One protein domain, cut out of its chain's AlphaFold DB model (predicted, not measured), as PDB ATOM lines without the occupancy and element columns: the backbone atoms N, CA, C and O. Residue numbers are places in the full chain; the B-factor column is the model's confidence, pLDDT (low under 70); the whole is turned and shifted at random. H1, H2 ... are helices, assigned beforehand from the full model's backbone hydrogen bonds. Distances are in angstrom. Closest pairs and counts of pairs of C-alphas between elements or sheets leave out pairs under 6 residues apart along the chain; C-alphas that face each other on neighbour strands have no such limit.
ATOM      1  N   THR A 128       9.183  77.193  92.541       80.19
ATOM      2  CA  THR A 128      10.000  77.623  91.399       80.19
ATOM      3  C   THR A 128      11.234  78.419  91.824       80.19
ATOM      4  O   THR A 128      12.332  78.131  91.363       80.19
ATOM      5  N   VAL A 129      11.085  79.376  92.746       82.88
ATOM      6  CA  VAL A 129      12.209  80.178  93.255       82.88
ATOM      7  C   VAL A 129      13.184  79.312  94.054       82.88
ATOM      8  O   VAL A 129      14.393  79.483  93.919       82.88
ATOM      9  N   VAL A 130      12.690  78.358  94.850       83.69
ATOM     10  CA  VAL A 130      13.549  77.390  95.554       83.69
ATOM     11  C   VAL A 130      14.353  76.557  94.558       83.69
ATOM     12  O   VAL A 130      15.564  76.426  94.719       83.69
ATOM     13  N   ILE A 131      13.704  76.035  93.512       83.56
ATOM     14  CA  ILE A 131      14.365  75.275  92.446       83.56
ATOM     15  C   ILE A 131      15.427  76.130  91.755       83.56
ATOM     16  O   ILE A 131      16.545  75.660  91.579       83.56
ATOM     17  N   ASP A 132      15.128  77.382  91.412       85.00
ATOM     18  CA  ASP A 132      16.102  78.277  90.787       85.00
ATOM     19  C   ASP A 132      17.311  78.559  91.689       85.00
ATOM     20  O   ASP A 132      18.440  78.537  91.201       85.00
ATOM     21  N   ILE A 133      17.100  78.767  92.995       85.31
ATOM     22  CA  ILE A 133      18.186  78.937  93.973       85.31
ATOM     23  C   ILE A 133      19.066  77.679  94.008       85.31
ATOM     24  O   ILE A 133      20.286  77.782  93.898       85.31
ATOM     25  N   LEU A 134      18.464  76.491  94.127       85.88
ATOM     26  CA  LEU A 134      19.199  75.224  94.182       85.88
ATOM     27  C   LEU A 134      19.927  74.921  92.865       85.88
ATOM     28  O   LEU A 134      21.077  74.487  92.887       85.88
ATOM     29  N   LEU A 135      19.297  75.183  91.718       84.38
ATOM     30  CA  LEU A 135      19.916  75.026  90.401       84.38
ATOM     31  C   LEU A 135      21.102  75.967  90.225       84.38
ATOM     32  O   LEU A 135      22.109  75.563  89.651       84.38
ATOM     33  N   GLU A 136      21.000  77.204  90.703       84.81
ATOM     34  CA  GLU A 136      22.099  78.165  90.634       84.81
ATOM     35  C   GLU A 136      23.289  77.717  91.501       84.81
ATOM     36  O   GLU A 136      24.433  77.861  91.080       84.81
ATOM     37  N   ILE A 137      23.032  77.092  92.656       82.50
ATOM     38  CA  ILE A 137      24.080  76.477  93.489       82.50
ATOM     39  C   ILE A 137      24.723  75.285  92.775       82.50
ATOM     40  O   ILE A 137      25.939  75.171  92.768       82.50
ATOM     41  N   ILE A 138      23.927  74.406  92.157       80.38
ATOM     42  CA  ILE A 138      24.435  73.220  91.443       80.38
ATOM     43  C   ILE A 138      25.255  73.617  90.207       80.38
ATOM     44  O   ILE A 138      26.230  72.950  89.875       80.38
ATOM     45  N   ARG A 139      24.842  74.679  89.506       78.94
ATOM     46  CA  ARG A 139      25.522  75.196  88.307       78.94
ATOM     47  C   ARG A 139      26.754  76.031  88.634       78.94
ATOM     48  O   ARG A 139      27.615  76.188  87.774       78.94
ATOM     49  N   GLY A 140      26.815  76.615  89.827       68.38
ATOM     50  CA  GLY A 140      28.002  77.305  90.296       68.38
ATOM     51  C   GLY A 140      29.093  76.295  90.633       68.38
ATOM     52  O   GLY A 140      28.939  75.518  91.564       68.38
ATOM     53  N   ASP A 141      30.230  76.357  89.939       58.34
ATOM     54  CA  ASP A 141      31.439  75.565  90.245       58.34
ATOM     55  C   ASP A 141      32.067  75.885  91.622       58.34
ATOM     56  O   ASP A 141      33.102  75.336  92.014       58.34
ATOM     57  N   GLU A 142      31.472  76.799  92.386       55.62
ATOM     58  CA  GLU A 142      32.003  77.230  93.665       55.62
ATOM     59  C   GLU A 142      31.591  76.246  94.766       55.62
ATOM     60  O   GLU A 142      30.434  76.148  95.167       55.62
ATOM     61  N   ARG A 143      32.592  75.577  95.352       54.59
ATOM     62  CA  ARG A 143      32.471  74.827  96.619       54.59
ATOM     63  C   ARG A 143      31.974  75.690  97.796       54.59
ATOM     64  O   ARG A 143      31.748  75.152  98.876       54.59
ATOM     65  N   VAL A 144      31.846  77.005  97.597       56.66
ATOM     66  CA  VAL A 144      31.498  78.027  98.584       56.66
ATOM     67  C   VAL A 144      30.314  78.838  98.060       56.66
ATOM     68  O   VAL A 144      30.413  79.503  97.035       56.66
ATOM     69  N   VAL A 145      29.185  78.812  98.768       66.44
ATOM     70  CA  VAL A 145      27.986  79.562  98.368       66.44
ATOM     71  C   VAL A 145      28.020  80.956  98.998       66.44
ATOM     72  O   VAL A 145      27.664  81.136 100.163       66.44
ATOM     73  N   ASN A 146      28.429  81.968  98.229       74.88
ATOM     74  CA  ASN A 146      28.313  83.364  98.652       74.88
ATOM     75  C   ASN A 146      26.903  83.900  98.343       74.88
ATOM     76  O   ASN A 146      26.547  84.105  97.182       74.88
ATOM     77  N   GLU A 147      26.103  84.174  99.381       75.69
ATOM     78  CA  GLU A 147      24.705  84.616  99.231       75.69
ATOM     79  C   GLU A 147      24.567  85.912  98.422       75.69
ATOM     80  O   GLU A 147      23.602  86.076  97.678       75.69
ATOM     81  N   SER A 148      25.533  86.829  98.545       76.25
ATOM     82  CA  SER A 148      25.511  88.109  97.825       76.25
ATOM     83  C   SER A 148      25.733  87.918  96.322       76.25
ATOM     84  O   SER A 148      25.054  88.543  95.498       76.25
ATOM     85  N   VAL A 149      26.624  86.993  95.956       79.12
ATOM     86  CA  VAL A 149      26.900  86.622  94.564       79.12
ATOM     87  C   VAL A 149      25.710  85.862  93.989       79.12
ATOM     88  O   VAL A 149      25.241  86.199  92.902       79.12
ATOM     89  N   LEU A 150      25.169  84.898  94.740       83.69
ATOM     90  CA  LEU A 150      24.015  84.108  94.322       83.69
ATOM     91  C   LEU A 150      22.775  84.987  94.116       83.69
ATOM     92  O   LEU A 150      22.145  84.931  93.062       83.69
ATOM     93  N   GLY A 151      22.472  85.868  95.075       82.56
ATOM     94  CA  GLY A 151      21.371  86.825  94.967       82.56
ATOM     95  C   GLY A 151      21.527  87.758  93.764       82.56
ATOM     96  O   GLY A 151      20.559  88.029  93.053       82.56
ATOM     97  N   SER A 152      22.756  88.190  93.467       81.00
ATOM     98  CA  SER A 152      23.047  89.022  92.293       81.00
ATOM     99  C   SER A 152      22.846  88.273  90.969       81.00
ATOM    100  O   SER A 152      22.296  88.846  90.024       81.00
ATOM    101  N   ARG A 153      23.253  86.999  90.881       83.25
ATOM    102  CA  ARG A 153      23.049  86.151  89.688       83.25
ATOM    103  C   ARG A 153      21.565  85.869  89.446       83.25
ATOM    104  O   ARG A 153      21.086  86.053  88.328       83.25
ATOM    105  N   LEU A 154      20.817  85.540  90.499       86.12
ATOM    106  CA  LEU A 154      19.367  85.336  90.431       86.12
ATOM    107  C   LEU A 154      18.636  86.614  89.995       86.12
ATOM    108  O   LEU A 154      17.803  86.568  89.089       86.12
ATOM    109  N   LYS A 155      19.031  87.780  90.529       85.94
ATOM    110  CA  LYS A 155      18.472  89.076  90.117       85.94
ATOM    111  C   LYS A 155      18.737  89.385  88.638       85.94
ATOM    112  O   LYS A 155      17.838  89.870  87.959       85.94
ATOM    113  N   LYS A 156      19.932  89.072  88.114       84.25
ATOM    114  CA  LYS A 156      20.250  89.220  86.675       84.25
ATOM    115  C   LYS A 156      19.371  88.343  85.779       84.25
ATOM    116  O   LYS A 156      19.092  88.733  84.653       84.25
ATOM    117  N   ARG A 157      18.912  87.192  86.280       81.69
ATOM    118  CA  ARG A 157      17.954  86.304  85.598       81.69
ATOM    119  C   ARG A 157      16.488  86.733  85.775       81.69
ATOM    120  O   ARG A 157      15.599  86.019  85.330       81.69
ATOM    121  N   GLY A 158      16.228  87.878  86.414       82.00
ATOM    122  CA  GLY A 158      14.876  88.387  86.668       82.00
ATOM    123  C   GLY A 158      14.165  87.725  87.852       82.00
ATOM    124  O   GLY A 158      12.972  87.942  88.046       82.00
ATOM    125  N   ILE A 159      14.876  86.933  88.658       84.00
ATOM    126  CA  ILE A 159      14.308  86.210  89.796       84.00
ATOM    127  C   ILE A 159      14.526  87.058  91.049       84.00
ATOM    128  O   ILE A 159      15.655  87.254  91.506       84.00
ATOM    129  N   ALA A 160      13.440  87.593  91.603       81.75
ATOM    130  CA  ALA A 160      13.491  88.398  92.815       81.75
ATOM    131  C   ALA A 160      13.567  87.488  94.050       81.75
ATOM    132  O   ALA A 160      12.589  86.835  94.407       81.75
ATOM    133  N   VAL A 161      14.727  87.465  94.708       82.69
ATOM    134  CA  VAL A 161      14.945  86.708  95.948       82.69
ATOM    135  C   VAL A 161      15.513  87.635  97.015       82.69
ATOM    136  O   VAL A 161      16.521  88.307  96.802       82.69
ATOM    137  N   SER A 162      14.864  87.682  98.175       82.81
ATOM    138  CA  SER A 162      15.367  88.411  99.341       82.81
ATOM    139  C   SER A 162      16.481  87.635 100.047       82.81
ATOM    140  O   SER A 162      16.498  86.403 100.051       82.81
ATOM    141  N   GLN A 163      17.386  88.346 100.726       79.00
ATOM    142  CA  GLN A 163      18.454  87.708 101.501       79.00
ATOM    143  C   GLN A 163      17.900  86.752 102.565       79.00
ATOM    144  O   GLN A 163      18.432  85.665 102.766       79.00
ATOM    145  N   LYS A 164      16.772  87.109 103.188       75.88
ATOM    146  CA  LYS A 164      16.091  86.239 104.146       75.88
ATOM    147  C   LYS A 164      15.638  84.916 103.504       75.88
ATOM    148  O   LYS A 164      15.844  83.860 104.091       75.88
ATOM    149  N   GLN A 165      15.081  84.948 102.287       77.00
ATOM    150  CA  GLN A 165      14.689  83.730 101.556       77.00
ATOM    151  C   GLN A 165      15.895  82.841 101.215       77.00
ATOM    152  O   GLN A 165      15.784  81.623 101.319       77.00
ATOM    153  N   LEU A 166      17.046  83.427 100.862       81.00
ATOM    154  CA  LEU A 166      18.285  82.668 100.641       81.00
ATOM    155  C   LEU A 166      18.744  81.956 101.918       81.00
ATOM    156  O   LEU A 166      18.979  80.749 101.893       81.00
ATOM    157  N   VAL A 167      18.786  82.680 103.040       77.81
ATOM    158  CA  VAL A 167      19.146  82.121 104.353       77.81
ATOM    159  C   VAL A 167      18.199  80.986 104.747       77.81
ATOM    160  O   VAL A 167      18.660  79.939 105.206       77.81
ATOM    161  N   TYR A 168      16.890  81.150 104.527       77.44
ATOM    162  CA  TYR A 168      15.908  80.096 104.778       77.44
ATOM    163  C   TYR A 168      16.213  78.831 103.968       77.44
ATOM    164  O   TYR A 168      16.316  77.752 104.546       77.44
ATOM    165  N   VAL A 169      16.414  78.957 102.651       78.94
ATOM    166  CA  VAL A 169      16.702  77.809 101.775       78.94
ATOM    167  C   VAL A 169      18.002  77.121 102.195       78.94
ATOM    168  O   VAL A 169      18.028  75.900 102.330       78.94
ATOM    169  N   PHE A 170      19.067  77.872 102.479       77.94
ATOM    170  CA  PHE A 170      20.335  77.268 102.898       77.94
ATOM    171  C   PHE A 170      20.220  76.522 104.223       77.94
ATOM    172  O   PHE A 170      20.738  75.417 104.349       77.94
ATOM    173  N   THR A 171      19.502  77.094 105.188       73.50
ATOM    174  CA  THR A 171      19.327  76.475 106.506       73.50
ATOM    175  C   THR A 171      18.417  75.248 106.426       73.50
ATOM    176  O   THR A 171      18.708  74.227 107.044       73.50
ATOM    177  N   TYR A 172      17.336  75.318 105.643       70.12
ATOM    178  CA  TYR A 172      16.381  74.220 105.485       70.12
ATOM    179  C   TYR A 172      17.000  73.003 104.786       70.12
ATOM    180  O   TYR A 172      16.782  71.873 105.215       70.12
ATOM    181  N   TYR A 173      17.808  73.228 103.746       74.94
ATOM    182  CA  TYR A 173      18.474  72.159 102.994       74.94
ATOM    183  C   TYR A 173      19.882  71.811 103.513       74.94
ATOM    184  O   TYR A 173      20.590  71.047 102.859       74.94
ATOM    185  N   ASP A 174      20.289  72.349 104.671       67.38
ATOM    186  CA  ASP A 174      21.609  72.134 105.294       67.38
ATOM    187  C   ASP A 174      22.786  72.399 104.327       67.38
ATOM    188  O   ASP A 174      23.792  71.684 104.288       67.38
TER     189      ASP A 174
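Overview. This is residues 128 to 174 of the 178 residues of an uncharacterized protein of Caldiserica bacterium (UniProt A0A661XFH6). Three short helices make a small, rounded cluster, their centres at the corners of a triangle and each helix turned at a wide angle to the other two. H2 packs on both H1 and H3, while H1 and H3 come near each other without clearly touching. The printed part has 47 residues with three named helices, in the order H1, H2, H3, and no named strand; the class is all helix. It is compact, with a radius of gyration of the C-alphas of 9.6 A and spans of 25 by 22 by 18 A.

Along the chain. H1, the longest helix, runs from Thr 128 at C-alpha (10.000, 77.623, 91.399) to Arg 139, 16.0 A from first to last C-alpha. H2 holds residues 147 to 156 and is 14.1 A long, beginning at C-alpha (24.705, 84.616, 99.231). H3 holds residues 163 to 172, is 14.2 A long, and ends at C-alpha (16.381, 74.220, 105.485).

Arrangement. H1 touches H2 with residues 132 to 137 alone; their closest C-alphas, those of Glu 136 and Leu 150, are 7.3 A apart. They run opposite ways at a steep tilt of 67 degrees, only just short of about perpendicular. H2 touches H3, closest at the C-alphas of Glu 147 and Leu 166, 6.9 A apart. These two run opposite ways at a steep tilt of 63 degrees. H1 and H3 are close but not clearly touching, about perpendicular at 75 degrees; their closest C-alphas, Val 130 and Val 169, are 7.0 A apart. In H1, H2 and H3 every O i to N i+4 pair is within hydrogen-bond range.

Size, cuts and confidence. The C-alphas farthest apart are those of Gly 158 and Asp 174, at 25.6 A. The printed part has no cut, and both links are short. Mean pLDDT of the printed part is 77.8; residues 140 to 145 and residue 174 are under 70.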